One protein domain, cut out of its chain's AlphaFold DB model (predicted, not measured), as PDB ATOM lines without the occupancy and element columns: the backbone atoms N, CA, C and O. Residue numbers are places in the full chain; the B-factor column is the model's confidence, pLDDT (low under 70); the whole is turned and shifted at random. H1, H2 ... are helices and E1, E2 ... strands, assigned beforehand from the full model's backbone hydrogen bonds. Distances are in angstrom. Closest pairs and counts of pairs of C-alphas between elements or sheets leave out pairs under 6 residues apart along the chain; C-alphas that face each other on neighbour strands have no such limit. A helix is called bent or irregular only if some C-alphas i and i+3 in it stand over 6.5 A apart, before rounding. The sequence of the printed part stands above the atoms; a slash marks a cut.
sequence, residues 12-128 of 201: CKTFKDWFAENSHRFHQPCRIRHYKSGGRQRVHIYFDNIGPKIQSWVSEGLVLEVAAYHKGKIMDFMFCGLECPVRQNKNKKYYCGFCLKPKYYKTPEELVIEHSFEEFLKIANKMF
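Overview. This is residues 12 to 128 of the 201 residues of an uncharacterized protein of Fibrobacter sp (UniProt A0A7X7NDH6). A strongly twisted sheet of five strands forms the larger body, with helix H1 packed along one face, over E1 and E2. A small two-stranded hairpin, E6 and E7, lies away from this sheet toward one end of the longest axis, and the bent, nearly straight helix H2 runs from the hairpin to the sheet. The 117 printed residues hold two named helices and seven named strands, in the order H1 E1 E2 E3 E4 E5 E6 E7 H2, and the class is mixed, helices and strands. The larger sheet runs E1 E2 E3 E4 E5, all antiparallel, and the whole is compact, with a radius of gyration of the C-alphas of 14.6 A and spans of 47 by 31 by 26 A.

Along the chain. Find C-alpha 30 at (243.222, 147.718, 307.001); from there E1, residues 30 to 37, runs 22.7 A. E2, residues 40 to 47, and E4, residues 63 to 70, each measure 22.9 A; E3 takes residues 54 to 59, 16.4 A, and E5 residues 73 to 78, 14.0 A. H1, residues 12 to 25, begins at C-alpha 12, (244.438, 132.566, 300.708), and runs 19.2 A; it is irregular, with C-alphas 21 and 24 7.7 A apart. E6 is residues 86 to 88 and E7 residues 94 to 96. H2, residues 108 to 127, was assigned as one helix by its hydrogen bonds but is bent, with C-alphas 115 and 118 6.5 A apart: arm H2a is residues 108 to 115, and arm H2b, residues 118 to 127, ends at C-alpha 127, (230.939, 152.145, 301.167).

Arrangement. Look first at the meander E1 E2 E3 E4 E5, each strand the antiparallel neighbour of the one before. Within hydrogen-bond range are N 33 and O 44 of E1 and E2, 2.9 A, N 45 and O 56 of E2 and E3, 2.8 A, N 57 and O 65 of E3 and E4, 2.9 A, and N 68 and O 76 of E4 and E5, 2.8 A. H1 is on this sheet at a height of 9.2 A, making two layers, helix on one face of a sheet; it runs along the strands, at 2 degrees to E2 on the local plane. H2b only grazes the sheet, with its residues 120 to 124. H1 and H2a only just touch, with 3 pairs of C-alphas within 8 A, the closest Thr 14 and Glu 109 at 7.1 A, made by residues 14 to 18 of H1 alone; they run the same way at a steep tilt of 40 degrees. In the hairpin E6 and E7, N 87 and O 95 are 2.9 A apart; the closest C-alphas of E7 and H2a, Tyr 94 and Pro 108, are 5.7 A apart. Each O i to N i+4 pair is within hydrogen-bond range in H2a and H2b, and 8 of 10 are in H1.

Size, cuts and confidence. The two C-alphas farthest apart, Lys 71 and Asn 91, are 48.2 A apart. The printed part has no cut, and the link from E7 to H2, 11 residues, is long. Mean pLDDT of the printed part is 88.1; look for values under 70 at residues 37 to 40, 52, 61 to 62 and 80.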
ATOM      1  N   CYS A  12     243.960 131.869 299.517       90.56
ATOM      2  CA  CYS A  12     244.438 132.566 300.708       90.56
ATOM      3  C   CYS A  12     245.838 133.138 300.482       90.56
ATOM      4  O   CYS A  12     246.108 134.273 300.880       90.56
ATOM      5  N   LYS A  13     246.723 132.374 299.831       90.75
ATOM      6  CA  LYS A  13     248.048 132.853 299.441       90.75
ATOM      7  C   LYS A  13     247.947 133.983 298.418       90.75
ATOM      8  O   LYS A  13     248.503 135.047 298.666       90.75
ATOM      9  N   THR A  14     247.175 133.798 297.348       92.50
ATOM     10  CA  THR A  14     246.972 134.823 296.315       92.50
ATOM     11  C   THR A  14     246.431 136.123 296.906       92.50
ATOM     12  O   THR A  14     246.919 137.197 296.573       92.50
ATOM     13  N   PHE A  15     245.473 136.056 297.838       93.94
ATOM     14  CA  PHE A  15     244.974 137.260 298.501       93.94
ATOM     15  C   PHE A  15     246.038 137.945 299.356       93.94
ATOM     16  O   PHE A  15     246.104 139.168 299.366       93.94
ATOM     17  N   LYS A  16     246.868 137.189 300.084       94.31
ATOM     18  CA  LYS A  16     247.953 137.771 300.887       94.31
ATOM     19  C   LYS A  16     248.966 138.508 300.018       94.31
ATOM     20  O   LYS A  16     249.349 139.618 300.379       94.31
ATOM     21  N   ASP A  17     249.374 137.887 298.916       94.62
ATOM     22  CA  ASP A  17     250.361 138.446 297.993       94.62
ATOM     23  C   ASP A  17     249.781 139.708 297.328       94.62
ATOM     24  O   ASP A  17     250.366 140.787 297.428       94.62
ATOM     25  N   TRP A  18     248.546 139.628 296.816       96.25
ATOM     26  CA  TRP A  18     247.822 140.790 296.291       96.25
ATOM     27  C   TRP A  18     247.656 141.900 297.342       96.25
ATOM     28  O   TRP A  18     247.910 143.067 297.051       96.25
ATOM     29  N   PHE A  19     247.265 141.570 298.576       96.06
ATOM     30  CA  PHE A  19     247.053 142.554 299.638       96.06
ATOM     31  C   PHE A  19     248.352 143.259 300.037       96.06
ATOM     32  O   PHE A  19     248.331 144.461 300.285       96.06
ATOM     33  N   ALA A  20     249.482 142.548 300.083       95.75
ATOM     34  CA  ALA A  20     250.779 143.144 300.400       95.75
ATOM     35  C   ALA A  20     251.164 144.244 299.397       95.75
ATOM     36  O   ALA A  20     251.701 145.277 299.793       95.75
ATOM     37  N   GLU A  21     250.828 144.052 298.123       96.50
ATOM     38  CA  GLU A  21     251.087 145.025 297.062       96.50
ATOM     39  C   GLU A  21     250.029 146.137 296.999       96.50
ATOM     40  O   GLU A  21     250.336 147.263 296.615       96.50
ATOM     41  N   ASN A  22     248.785 145.855 297.401       96.81
ATOM     42  CA  ASN A  22     247.631 146.716 297.123       96.81
ATOM     43  C   ASN A  22     246.977 147.352 298.359       96.81
ATOM     44  O   ASN A  22     246.051 148.149 298.204       96.81
ATOM     45  N   SER A  23     247.440 147.065 299.578       94.94
ATOM     46  CA  SER A  23     246.832 147.575 300.821       94.94
ATOM     47  C   SER A  23     246.757 149.106 300.880       94.94
ATOM     48  O   SER A  23     245.780 149.664 301.373       94.94
ATOM     49  N   HIS A  24     247.739 149.795 300.293       95.56
ATOM     50  CA  HIS A  24     247.792 151.256 300.192       95.56
ATOM     51  C   HIS A  24     246.646 151.871 299.366       95.56
ATOM     52  O   HIS A  24     246.412 153.074 299.441       95.56
ATOM     53  N   ARG A  25     245.934 151.067 298.564       96.94
ATOM     54  CA  ARG A  25     244.810 151.516 297.727       96.94
ATOM     55  C   ARG A  25     243.503 151.617 298.512       96.94
ATOM     56  O   ARG A  25     242.541 152.194 298.003       96.94
ATOM     57  N   PHE A  26     243.432 151.049 299.715       95.25
ATOM     58  CA  PHE A  26     242.255 151.173 300.566       95.25
ATOM     59  C   PHE A  26     242.183 152.573 301.188       95.25
ATOM     60  O   PHE A  26     243.155 153.075 301.741       95.25
ATOM     61  N   HIS A  27     241.003 153.195 301.145       94.00
ATOM     62  CA  HIS A  27     240.763 154.489 301.794       94.00
ATOM     63  C   HIS A  27     240.768 154.392 303.323       94.00
ATOM     64  O   HIS A  27     241.020 155.380 304.007       94.00
ATOM     65  N   GLN A  28     240.433 153.217 303.853       89.75
ATOM     66  CA  GLN A  28     240.474 152.933 305.280       89.75
ATOM     67  C   GLN A  28     241.698 152.069 305.586       89.75
ATOM     68  O   GLN A  28     241.905 151.071 304.885       89.75
ATOM     69  N   PRO A  29     242.469 152.388 306.643       91.38
ATOM     70  CA  PRO A  29     243.516 151.506 307.129       91.38
ATOM     71  C   PRO A  29     242.954 150.110 307.396       91.38
ATOM     72  O   PRO A  29     241.914 149.951 308.046       91.38
ATOM     73  N   CYS A  30     243.625 149.102 306.850       92.81
ATOM     74  CA  CYS A  30     243.222 147.718 307.001       92.81
ATOM     75  C   CYS A  30     244.424 146.799 307.186       92.81
ATOM     76  O   CYS A  30     245.538 147.068 306.737       92.81
ATOM     77  N   ARG A  31     244.175 145.684 307.865       93.25
ATOM     78  CA  ARG A  31     245.153 144.650 308.186       93.25
ATOM     79  C   ARG A  31     244.534 143.280 308.008       93.25
ATOM     80  O   ARG A  31     243.330 143.097 308.179       93.25
ATOM     81  N   ILE A  32     245.374 142.297 307.725       94.50
ATOM     82  CA  ILE A  32     244.937 140.914 307.561       94.50
ATOM     83  C   ILE A  32     245.453 140.036 308.694       94.50
ATOM     84  O   ILE A  32     246.531 140.266 309.242       94.50
ATOM     85  N   ARG A  33     244.697 138.993 309.036       92.06
ATOM     86  CA  ARG A  33     245.148 137.932 309.943       92.06
ATOM     87  C   ARG A  33     244.849 136.573 309.345       92.06
ATOM     88  O   ARG A  33     243.723 136.286 308.952       92.06
ATOM     89  N   HIS A  34     245.871 135.730 309.303       90.44
ATOM     90  CA  HIS A  34     245.752 134.374 308.796       90.44
ATOM     91  C   HIS A  34     245.416 133.406 309.933       90.44
ATOM     92  O   HIS A  34     246.084 133.391 310.967       90.44
ATOM     93  N   TYR A  35     244.392 132.588 309.715       86.25
ATOM     94  CA  TYR A  35     243.973 131.516 310.600       86.25
ATOM     95  C   TYR A  35     243.996 130.190 309.848       86.25
ATOM     96  O   TYR A  35     243.499 130.081 308.727       86.25
ATOM     97  N   LYS A  36     244.532 129.162 310.505       81.75
ATOM     98  CA  LYS A  36     244.513 127.785 310.020       81.75
ATOM     99  C   LYS A  36     243.823 126.928 311.072       81.75
ATOM    100  O   LYS A  36     244.343 126.783 312.173       81.75
ATOM    101  N   SER A  37     242.643 126.404 310.755       69.19
ATOM    102  CA  SER A  37     241.870 125.560 311.673       69.19
ATOM    103  C   SER A  37     241.245 124.390 310.923       69.19
ATOM    104  O   SER A  37     240.674 124.572 309.848       69.19
ATOM    105  N   GLY A  38     241.395 123.173 311.456       62.94
ATOM    106  CA  GLY A  38     240.782 121.963 310.889       62.94
ATOM    107  C   GLY A  38     241.147 121.672 309.427       62.94
ATOM    108  O   GLY A  38     240.334 121.115 308.697       62.94
ATOM    109  N   GLY A  39     242.331 122.094 308.969       67.94
ATOM    110  CA  GLY A  39     242.769 121.925 307.576       67.94
ATOM    111  C   GLY A  39     242.212 122.952 306.584       67.94
ATOM    112  O   GLY A  39     242.550 122.870 305.411       67.94
ATOM    113  N   ARG A  40     241.416 123.931 307.036       69.12
ATOM    114  CA  ARG A  40     240.933 125.050 306.214       69.12
ATOM    115  C   ARG A  40     241.722 126.319 306.531       69.12
ATOM    116  O   ARG A  40     241.925 126.654 307.703       69.12
ATOM    117  N   GLN A  41     242.168 127.010 305.484       83.06
ATOM    118  CA  GLN A  41     242.807 128.320 305.589       83.06
ATOM    119  C   GLN A  41     241.750 129.421 305.488       83.06
ATOM    120  O   GLN A  41     240.811 129.333 304.691       83.06
ATOM    121  N   ARG A  42     241.890 130.449 306.327       88.19
ATOM    122  CA  ARG A  42     241.059 131.649 306.269       88.19
ATOM    123  C   ARG A  42     241.901 132.885 306.546       88.19
ATOM    124  O   ARG A  42     242.607 132.948 307.554       88.19
ATOM    125  N   VAL A  43     241.791 133.892 305.690       91.50
ATOM    126  CA  VAL A  43     242.427 135.198 305.894       91.50
ATOM    127  C   VAL A  43     241.342 136.201 306.248       91.50
ATOM    128  O   VAL A  43     240.528 136.553 305.405       91.50
ATOM    129  N   HIS A  44     241.304 136.640 307.502       91.94
ATOM    130  CA  HIS A  44     240.403 137.707 307.933       91.94
ATOM    131  C   HIS A  44     240.976 139.068 307.555       91.94
ATOM    132  O   HIS A  44     242.182 139.285 307.681       91.94
ATOM    133  N   ILE A  45     240.099 139.978 307.148       93.19
ATOM    134  CA  ILE A  45     240.407 141.357 306.784       93.19
ATOM    135  C   ILE A  45     239.738 142.251 307.829       93.19
ATOM    136  O   ILE A  45     238.523 142.196 308.022       93.19
ATOM    137  N   TYR A  46     240.540 143.058 308.511       90.81
ATOM    138  CA  TYR A  46     240.096 143.997 309.534       90.81
ATOM    139  C   TYR A  46     240.360 145.412 309.055       90.81
ATOM    140  O   TYR A  46     241.454 145.702 308.579       90.81
ATOM    141  N   PHE A  47     239.381 146.286 309.224       90.31
ATOM    142  CA  PHE A  47     239.542 147.719 309.028       90.31
ATOM    143  C   PHE A  47     239.563 148.379 310.400       90.31
ATOM    144  O   PHE A  47     238.725 148.050 311.236       90.31
ATOM    145  N   ASP A  48     240.501 149.292 310.633       86.50
ATOM    146  CA  ASP A  48     240.758 149.792 311.989       86.50
ATOM    147  C   ASP A  48     239.596 150.624 312.549       86.50
ATOM    148  O   ASP A  48     239.321 150.564 313.740       86.50
ATOM    149  N   ASN A  49     238.878 151.343 311.681       84.44
ATOM    150  CA  ASN A  49     237.782 152.234 312.075       84.44
ATOM    151  C   ASN A  49     236.391 151.700 311.721       84.44
ATOM    152  O   ASN A  49     235.399 152.382 311.969       84.44
ATOM    153  N   ILE A  50     236.296 150.522 311.102       81.25
ATOM    154  CA  ILE A  50     235.003 149.914 310.790       81.25
ATOM    155  C   ILE A  50     234.622 149.045 311.972       81.25
ATOM    156  O   ILE A  50     235.344 148.112 312.318       81.25
ATOM    157  N   GLY A  51     233.475 149.346 312.575       70.50
ATOM    158  CA  GLY A  51     232.993 148.600 313.721       70.50
ATOM    159  C   GLY A  51     232.922 147.105 313.412       70.50
ATOM    160  O   GLY A  51     232.655 146.727 312.266       70.50
ATOM    161  N   PRO A  52     233.043 146.227 314.428       65.25
ATOM    162  CA  PRO A  52     233.116 144.764 314.278       65.25
ATOM    163  C   PRO A  52     231.863 144.123 313.652       65.25
ATOM    164  O   PRO A  52     231.751 142.899 313.571       65.25
ATOM    165  N   LYS A  53     230.909 144.965 313.249       80.69
ATOM    166  CA  LYS A  53     229.636 144.691 312.602       80.69
ATOM    167  C   LYS A  53     229.780 144.377 311.118       80.69
ATOM    168  O   LYS A  53     228.840 143.850 310.546       80.69
ATOM    169  N   ILE A  54     230.898 144.715 310.484       87.19
ATOM    170  CA  ILE A  54     231.212 144.243 309.136       87.19
ATOM    171  C   ILE A  54     232.522 143.486 309.231       87.19
ATOM    172  O   ILE A  54     233.530 144.042 309.657       87.19
ATOM    173  N   GLN A  55     232.503 142.213 308.859       88.75
ATOM    174  CA  GLN A  55     233.717 141.411 308.797       88.75
ATOM    175  C   GLN A  55     233.848 140.813 307.415       88.75
ATOM    176  O   GLN A  55     232.864 140.337 306.850       88.75
ATOM    177  N   SER A  56     235.075 140.804 306.913       91.88
ATOM    178  CA  SER A  56     235.396 140.219 305.623       91.88
ATOM    179  C   SER A  56     236.472 139.165 305.801       91.88
ATOM    180  O   SER A  56     237.380 139.314 306.625       91.88
ATOM    181  N   TRP A  57     236.387 138.084 305.040       91.94
ATOM    182  CA  TRP A  57     237.438 137.081 305.014       91.94
ATOM    183  C   TRP A  57     237.498 136.365 303.675       91.94
ATOM    184  O   TRP A  57     236.514 136.242 302.952       91.94
ATOM    185  N   VAL A  58     238.682 135.849 303.387       91.12
ATOM    186  CA  VAL A  58     238.962 134.986 302.250       91.12
ATOM    187  C   VAL A  58     239.037 133.548 302.735       91.12
ATOM    188  O   VAL A  58     239.639 133.272 303.778       91.12
ATOM    189  N   SER A  59     238.406 132.633 302.003       86.06
ATOM    190  CA  SER A  59     238.417 131.199 302.298       86.06
ATOM    191  C   SER A  59     238.589 130.377 301.023       86.06
ATOM    192  O   SER A  59     238.178 130.793 299.942       86.06
ATOM    193  N   GLU A  60     239.173 129.186 301.146       75.25
ATOM    194  CA  GLU A  60     239.427 128.306 299.992       75.25
ATOM    195  C   GLU A  60     238.146 127.809 299.290       75.25
ATOM    196  O   GLU A  60     238.212 127.367 298.149       75.25
ATOM    197  N   GLY A  61     236.980 127.871 299.947       66.19
ATOM    198  CA  GLY A  61     235.723 127.340 299.404       66.19
ATOM    199  C   GLY A  61     234.859 128.346 298.637       66.19
ATOM    200  O   GLY A  61     234.161 127.948 297.708       66.19
ATOM    201  N   LEU A  62     234.878 129.625 299.030       65.94
ATOM    202  CA  LEU A  62     233.943 130.655 298.538       65.94
ATOM    203  C   LEU A  62     234.651 131.924 298.027       65.94
ATOM    204  O   LEU A  62     234.010 132.852 297.548       65.94
ATOM    205  N   VAL A  63     235.987 131.931 298.044       81.12
ATOM    206  CA  VAL A  63     236.871 133.029 297.634       81.12
ATOM    207  C   VAL A  63     236.845 134.217 298.590       81.12
ATOM    208  O   VAL A  63     237.802 134.363 299.342       81.12
ATOM    209  N   LEU A  64     235.800 135.044 298.623       89.44
ATOM    210  CA  LEU A  64     235.738 136.213 299.508       89.44
ATOM    211  C   LEU A  64     234.308 136.447 299.991       89.44
ATOM    212  O   LEU A  64     233.387 136.601 299.196       89.44
ATOM    213  N   GLU A  65     234.147 136.508 301.309       89.62
ATOM    214  CA  GLU A  65     232.866 136.716 301.976       89.62
ATOM    215  C   GLU A  65     232.919 137.996 302.811       89.62
ATOM    216  O   GLU A  65     233.925 138.295 303.464       89.62
ATOM    217  N   VAL A  66     231.821 138.749 302.808       90.56
ATOM    218  CA  VAL A  66     231.606 139.904 303.681       90.56
ATOM    219  C   VAL A  66     230.312 139.659 304.432       90.56
ATOM    220  O   VAL A  66     229.298 139.350 303.821       90.56
ATOM    221  N   ALA A  67     230.314 139.797 305.749       89.88
ATOM    222  CA  ALA A  67     229.134 139.533 306.556       89.88
ATOM    223  C   ALA A  67     228.847 140.660 307.541       89.88
ATOM    224  O   ALA A  67     229.753 141.282 308.107       89.88
ATOM    225  N   ALA A  68     227.555 140.896 307.743       88.31
ATOM    226  CA  ALA A  68     227.027 141.747 308.787       88.31
ATOM    227  C   ALA A  68     226.988 140.954 310.096       88.31
ATOM    228  O   ALA A  68     226.341 139.914 310.184       88.31
ATOM    229  N   TYR A  69     227.651 141.462 311.124       84.88
ATOM    230  CA  TYR A  69     227.644 140.920 312.471       84.88
ATOM    231  C   TYR A  69     226.861 141.826 313.409       84.88
ATOM    232  O   TYR A  69     226.962 143.054 313.385       84.88
ATOM    233  N   HIS A  70     226.134 141.204 314.326       77.38
ATOM    234  CA  HIS A  70     225.555 141.903 315.454       77.38
ATOM    235  C   HIS A  70     225.606 141.016 316.698       77.38
ATOM    236  O   HIS A  70     225.180 139.865 316.671       77.38
ATOM    237  N   LYS A  71     226.185 141.537 317.790       74.19
ATOM    238  CA  LYS A  71     226.381 140.814 319.066       74.19
ATOM    239  C   LYS A  71     227.015 139.419 318.905       74.19
ATOM    240  O   LYS A  71     226.586 138.454 319.528       74.19
ATOM    241  N   GLY A  72     228.028 139.307 318.046       77.19
ATOM    242  CA  GLY A  72     228.752 138.050 317.826       77.19
ATOM    243  C   GLY A  72     228.022 137.018 316.957       77.19
ATOM    244  O   GLY A  72     228.549 135.927 316.768       77.19
ATOM    245  N   LYS A  73     226.851 137.351 316.398       81.06
ATOM    246  CA  LYS A  73     226.133 136.516 315.428       81.06
ATOM    247  C   LYS A  73     226.247 137.110 314.026       81.06
ATOM    248  O   LYS A  73     226.205 138.332 313.878       81.06
ATOM    249  N   ILE A  74     226.380 136.244 313.021       86.12
ATOM    250  CA  ILE A  74     226.221 136.626 311.612       86.12
ATOM    251  C   ILE A  74     224.735 136.866 311.380       86.12
ATOM    252  O   ILE A  74     223.918 135.987 311.643       86.12
ATOM    253  N   MET A  75     224.410 138.062 310.915       84.50
ATOM    254  CA  MET A  75     223.048 138.470 310.593       84.50
ATOM    255  C   MET A  75     222.745 138.253 309.118       84.50
ATOM    256  O   MET A  75     221.645 137.832 308.779       84.50
ATOM    257  N   ASP A  76     223.710 138.552 308.251       86.69
ATOM    258  CA  ASP A  76     223.586 138.342 306.813       86.69
ATOM    259  C   ASP A  76     224.962 138.315 306.135       86.69
ATOM    260  O   ASP A  76     225.931 138.872 306.664       86.69
ATOM    261  N   PHE A  77     225.034 137.708 304.954       86.69
ATOM    262  CA  PHE A  77     226.166 137.801 304.039       86.69
ATOM    263  C   PHE A  77     225.892 138.904 303.018       86.69
ATOM    264  O   PHE A  77     224.957 138.848 302.228       86.69
ATOM    265  N   MET A  78     226.724 139.936 303.051       85.44
ATOM    266  CA  MET A  78     226.602 141.105 302.196       85.44
ATOM    267  C   MET A  78     227.440 140.940 300.930       85.44
ATOM    268  O   MET A  78     228.482 140.291 300.930       85.44
ATOM    269  N   PHE A  79     227.019 141.623 299.864       79.88
ATOM    270  CA  PHE A  79     227.737 141.687 298.586       79.88
ATOM    271  C   PHE A  79     227.885 140.329 297.882       79.88
ATOM    272  O   PHE A  79     228.980 139.923 297.490       79.88
ATOM    273  N   CYS A  80     226.753 139.655 297.654       66.38
ATOM    274  CA  CYS A  80     226.682 138.490 296.772       66.38
ATOM    275  C   CYS A  80     227.260 138.844 295.389       66.38
ATOM    276  O   CYS A  80     226.757 139.747 294.718       66.38
ATOM    277  N   GLY A  81     228.326 138.156 294.976       75.06
ATOM    278  CA  GLY A  81     229.043 138.433 293.723       75.06
ATOM    279  C   GLY A  81     230.561 138.533 293.857       75.06
ATOM    280  O   GLY A  81     231.247 138.567 292.842       75.06
ATOM    281  N   LEU A  82     231.093 138.532 295.082       86.00
ATOM    282  CA  LEU A  82     232.536 138.398 295.331       86.00
ATOM    283  C   LEU A  82     233.009 136.934 295.293       86.00
ATOM    284  O   LEU A  82     234.205 136.662 295.265       86.00
ATOM    285  N   GLU A  83     232.069 135.991 295.238       85.62
ATOM    286  CA  GLU A  83     232.348 134.580 295.005       85.62
ATOM    287  C   GLU A  83     232.824 134.357 293.567       85.62
ATOM    288  O   GLU A  83     232.245 134.874 292.606       85.62
ATOM    289  N   CYS A  84     233.851 133.527 293.403       86.25
ATOM    290  CA  CYS A  84     234.402 133.223 292.088       86.25
ATOM    291  C   CYS A  84     234.622 131.715 291.916       86.25
ATOM    292  O   CYS A  84     235.731 131.219 292.122       86.25
ATOM    293  N   PRO A  85     233.587 130.947 291.521       86.50
ATOM    294  CA  PRO A  85     233.771 129.558 291.125       86.50
ATOM    295  C   PRO A  85     234.579 129.507 289.827       86.50
ATOM    296  O   PRO A  85     234.045 129.681 288.724       86.50
ATOM    297  N   VAL A  86     235.880 129.268 289.970       88.12
ATOM    298  CA  VAL A  86     236.832 129.186 288.864       88.12
ATOM    299  C   VAL A  86     236.496 127.988 287.979       88.12
ATOM    300  O   VAL A  86     236.531 126.834 288.408       88.12
ATOM    301  N   ARG A  87     236.189 128.253 286.709       88.56
ATOM    302  CA  ARG A  87     235.996 127.235 285.671       88.56
ATOM    303  C   ARG A  87     236.984 127.452 284.541       88.56
ATOM    304  O   ARG A  87     237.398 128.575 284.273       88.56
ATOM    305  N   GLN A  88     237.332 126.372 283.850       92.12
ATOM    306  CA  GLN A  88     238.179 126.420 282.663       92.12
ATOM    307  C   GLN A  88     237.383 125.959 281.444       92.12
ATOM    308  O   GLN A  88     236.669 124.958 281.495       92.12
ATOM    309  N   ASN A  89     237.492 126.699 280.342       90.00
ATOM    310  CA  ASN A  89     236.859 126.331 279.080       90.00
ATOM    311  C   ASN A  89     237.760 125.413 278.228       90.00
ATOM    312  O   ASN A  89     238.925 125.171 278.545       90.00
ATOM    313  N   LYS A  90     237.235 124.942 277.088       90.06
ATOM    314  CA  LYS A  90     237.979 124.089 276.137       90.06
ATOM    315  C   LYS A  90     239.245 124.758 275.572       90.06
ATOM    316  O   LYS A  90     240.192 124.065 275.227       90.06
ATOM    317  N   ASN A  91     239.286 126.092 275.543       91.06
ATOM    318  CA  ASN A  91     240.421 126.888 275.065       91.06
ATOM    319  C   ASN A  91     241.449 127.186 276.171       91.06
ATOM    320  O   ASN A  91     242.259 128.099 276.017       91.06
ATOM    321  N   LYS A  92     241.393 126.463 277.299       89.56
ATOM    322  CA  LYS A  92     242.253 126.644 278.480       89.56
ATOM    323  C   LYS A  92     242.163 128.026 279.146       89.56
ATOM    324  O   LYS A  92     242.995 128.329 279.994       89.56
ATOM    325  N   LYS A  93     241.154 128.841 278.825       93.69
ATOM    326  CA  LYS A  93     240.900 130.124 279.499       93.69
ATOM    327  C   LYS A  93     240.016 129.929 280.726       93.69
ATOM    328  O   LYS A  93     239.134 129.065 280.723       93.69
ATOM    329  N   TYR A  94     240.221 130.767 281.733       92.44
ATOM    330  CA  TYR A  94     239.518 130.716 283.011       92.44
ATOM    331  C   TYR A  94     238.385 131.736 283.060       92.44
ATOM    332  O   TYR A  94     238.505 132.821 282.497       92.44
ATOM    333  N   TYR A  95     237.276 131.389 283.703       92.38
ATOM    334  CA  TYR A  95     236.126 132.273 283.871       92.38
ATOM    335  C   TYR A  95     235.346 131.951 285.149       92.38
ATOM    336  O   TYR A  95     235.419 130.834 285.666       92.38
ATOM    337  N   CYS A  96     234.575 132.923 285.640       90.50
ATOM    338  CA  CYS A  96     233.667 132.729 286.769       90.50
ATOM    339  C   CYS A  96     232.381 132.030 286.309       90.50
ATOM    340  O   CYS A  96     231.689 132.503 285.406       90.50
ATOM    341  N   GLY A  97     232.043 130.912 286.953       86.56
ATOM    342  CA  GLY A  97     230.837 130.135 286.662       86.56
ATOM    343  C   GLY A  97     229.509 130.800 287.044       86.56
ATOM    344  O   GLY A  97     228.473 130.309 286.608       86.56
ATOM    345  N   PHE A  98     229.527 131.882 287.830       87.25
ATOM    346  CA  PHE A  98     228.324 132.628 288.226       87.25
ATOM    347  C   PHE A  98     228.048 133.863 287.360       87.25
ATOM    348  O   PHE A  98     226.942 134.400 287.391       87.25
ATOM    349  N   CYS A  99     229.004 134.310 286.540       87.31
ATOM    350  CA  CYS A  99     228.766 135.431 285.634       87.31
ATOM    351  C   CYS A  99     227.834 135.030 284.483       87.31
ATOM    352  O   CYS A  99     228.172 134.151 283.691       87.31
ATOM    353  N   LEU A 100     226.733 135.769 284.298       85.00
ATOM    354  CA  LEU A 100     225.858 135.629 283.121       85.00
ATOM    355  C   LEU A 100     226.603 135.899 281.803       85.00
ATOM    356  O   LEU A 100     226.354 135.246 280.792       85.00
ATOM    357  N   LYS A 101     227.524 136.870 281.813       88.81
ATOM    358  CA  LYS A 101     228.407 137.212 280.690       88.81
ATOM    359  C   LYS A 101     229.864 137.083 281.145       88.81
ATOM    360  O   LYS A 101     230.435 138.070 281.613       88.81
ATOM    361  N   PRO A 102     230.456 135.880 281.080       87.06
ATOM    362  CA  PRO A 102     231.787 135.647 281.619       87.06
ATOM    363  C   PRO A 102     232.863 136.364 280.802       87.06
ATOM    364  O   PRO A 102     232.911 136.262 279.573       87.06
ATOM    365  N   LYS A 103     233.766 137.047 281.508       92.62
ATOM    366  CA  LYS A 103     235.076 137.432 280.976       92.62
ATOM    367  C   LYS A 103     236.029 136.242 281.092       92.62
ATOM    368  O   LYS A 103     235.901 135.427 282.004       92.62
ATOM    369  N   TYR A 104     236.968 136.146 280.155       93.69
ATOM    370  CA  TYR A 104     237.916 135.038 280.078       93.69
ATOM    371  C   TYR A 104     239.338 135.521 280.349       93.69
ATOM    372  O   TYR A 104     239.803 136.457 279.700       93.69
ATOM    373  N   TYR A 105     240.032 134.817 281.235       93.56
ATOM    374  CA  TYR A 105     241.362 135.145 281.744       93.56
ATOM    375  C   TYR A 105     242.370 134.055 281.380       93.56
ATOM    376  O   TYR A 105     241.982 132.931 281.030       93.56
ATOM    377  N   LYS A 106     243.667 134.383 281.413       93.00
ATOM    378  CA  LYS A 106     244.726 133.425 281.070       93.00
ATOM    379  C   LYS A 106     245.070 132.537 282.256       93.00
ATOM    380  O   LYS A 106     245.348 131.359 282.049       93.00
ATOM    381  N   THR A 107     245.002 133.075 283.471       91.94
ATOM    382  CA  THR A 107     245.260 132.338 284.712       91.94
ATOM    383  C   THR A 107     244.037 132.378 285.639       91.94
ATOM    384  O   THR A 107     243.199 133.279 285.530       91.94
ATOM    385  N   PRO A 108     243.881 131.394 286.545       90.94
ATOM    386  CA  PRO A 108     242.824 131.436 287.554       90.94
ATOM    387  C   PRO A 108     243.057 132.563 288.575       90.94
ATOM    388  O   PRO A 108     242.100 133.103 289.115       90.94
ATOM    389  N   GLU A 109     244.316 132.941 288.800       92.50
ATOM    390  CA  GLU A 109     244.716 134.051 289.665       92.50
ATOM    391  C   GLU A 109     244.234 135.403 289.128       92.50
ATOM    392  O   GLU A 109     243.552 136.125 289.851       92.50
ATOM    393  N   GLU A 110     244.489 135.702 287.848       93.44
ATOM    394  CA  GLU A 110     243.987 136.917 287.185       93.44
ATOM    395  C   GLU A 110     242.465 137.033 287.326       93.44
ATOM    396  O   GLU A 110     241.942 138.098 287.642       93.44
ATOM    397  N   LEU A 111     241.751 135.919 287.124       92.81
ATOM    398  CA  LEU A 111     240.303 135.864 287.289       92.81
ATOM    399  C   LEU A 111     239.885 136.228 288.720       92.81
ATOM    400  O   LEU A 111     238.983 137.043 288.892       92.81
ATOM    401  N   VAL A 112     240.491 135.608 289.734       92.25
ATOM    402  CA  VAL A 112     240.104 135.811 291.138       92.25
ATOM    403  C   VAL A 112     240.410 137.234 291.597       92.25
ATOM    404  O   VAL A 112     239.556 137.849 292.239       92.25
ATOM    405  N   ILE A 113     241.579 137.765 291.229       94.25
ATOM    406  CA  ILE A 113     241.984 139.137 291.543       94.25
ATOM    407  C   ILE A 113     240.975 140.122 290.950       94.25
ATOM    408  O   ILE A 113     240.353 140.882 291.691       94.25
ATOM    409  N   GLU A 114     240.746 140.059 289.638       93.44
ATOM    410  CA  GLU A 114     239.886 141.012 288.931       93.44
ATOM    411  C   GLU A 114     238.412 140.896 289.331       93.44
ATOM    412  O   GLU A 114     237.716 141.901 289.447       93.44
ATOM    413  N   HIS A 115     237.915 139.674 289.529       91.62
ATOM    414  CA  HIS A 115     236.504 139.443 289.836       91.62
ATOM    415  C   HIS A 115     236.168 139.694 291.308       91.62
ATOM    416  O   HIS A 115     235.061 140.126 291.615       91.62
ATOM    417  N   SER A 116     237.083 139.375 292.224       92.81
ATOM    418  CA  SER A 116     236.768 139.308 293.657       92.81
ATOM    419  C   SER A 116     237.514 140.375 294.440       92.81
ATOM    420  O   SER A 116     236.896 141.144 295.169       92.81
ATOM    421  N   PHE A 117     238.837 140.456 294.301       94.88
ATOM    422  CA  PHE A 117     239.653 141.321 295.160       94.88
ATOM    423  C   PHE A 117     239.564 142.789 294.737       94.88
ATOM    424  O   PHE A 117     239.348 143.661 295.577       94.88
ATOM    425  N   GLU A 118     239.635 143.058 293.433       95.88
ATOM    426  CA  GLU A 118     239.462 144.399 292.870       95.88
ATOM    427  C   GLU A 118     238.037 144.927 293.076       95.88
ATOM    428  O   GLU A 118     237.842 146.093 293.429       95.88
ATOM    429  N   GLU A 119     237.023 144.073 292.921       93.94
ATOM    430  CA  GLU A 119     235.635 144.447 293.217       93.94
ATOM    431  C   GLU A 119     235.421 144.688 294.716       93.94
ATOM    432  O   GLU A 119     234.786 145.677 295.093       93.94
ATOM    433  N   PHE A 120     236.018 143.869 295.586       94.81
ATOM    434  CA  PHE A 120     235.994 144.106 297.028       94.81
ATOM    435  C   PHE A 120     236.636 145.447 297.399       94.81
ATOM    436  O   PHE A 120     236.040 146.213 298.157       94.81
ATOM    437  N   LEU A 121     237.802 145.776 296.836       95.75
ATOM    438  CA  LEU A 121     238.464 147.065 297.045       95.75
ATOM    439  C   LEU A 121     237.563 148.237 296.631       95.75
ATOM    440  O   LEU A 121     237.409 149.194 297.391       95.75
ATOM    441  N   LYS A 122     236.930 148.159 295.453       95.38
ATOM    442  CA  LYS A 122     235.992 149.191 294.976       95.38
ATOM    443  C   LYS A 122     234.814 149.365 295.931       95.38
ATOM    444  O   LYS A 122     234.458 150.499 296.258       95.38
ATOM    445  N   ILE A 123     234.216 148.263 296.384       93.44
ATOM    446  CA  ILE A 123     233.096 148.281 297.333       93.44
ATOM    447  C   ILE A 123     233.537 148.895 298.662       93.44
ATOM    448  O   ILE A 123     232.890 149.833 299.131       93.44
ATOM    449  N   ALA A 124     234.649 148.426 299.234       92.88
ATOM    450  CA  ALA A 124     235.186 148.928 300.492       92.88
ATOM    451  C   ALA A 124     235.453 150.439 300.406       92.88
ATOM    452  O   ALA A 124     234.922 151.208 301.202       92.88
ATOM    453  N   ASN A 125     236.163 150.902 299.377       94.69
ATOM    454  CA  ASN A 125     236.471 152.324 299.203       94.69
ATOM    455  C   ASN A 125     235.227 153.200 299.017       94.69
ATOM    456  O   ASN A 125     235.208 154.351 299.463       94.69
ATOM    457  N   LYS A 126     234.187 152.666 298.370       93.94
ATOM    458  CA  LYS A 126     232.928 153.376 298.143       93.94
ATOM    459  C   LYS A 126     232.056 153.441 299.397       93.94
ATOM    460  O   LYS A 126     231.435 154.473 299.644       93.94
ATOM    461  N   MET A 127     231.980 152.350 300.155       92.56
ATOM    462  CA  MET A 127     230.939 152.145 301.167       92.56
ATOM    463  C   MET A 127     231.446 152.178 302.612       92.56
ATOM    464  O   MET A 127     230.664 152.450 303.517       92.56
ATOM    465  N   PHE A 128     232.726 151.910 302.868       91.75
ATOM    466  CA  PHE A 128     233.275 151.844 304.227       91.75
ATOM    467  C   PHE A 128     233.756 153.228 304.664       91.75
ATOM    468  O   PHE A 128     234.947 153.523 304.712       91.75
TER     469      PHE A 128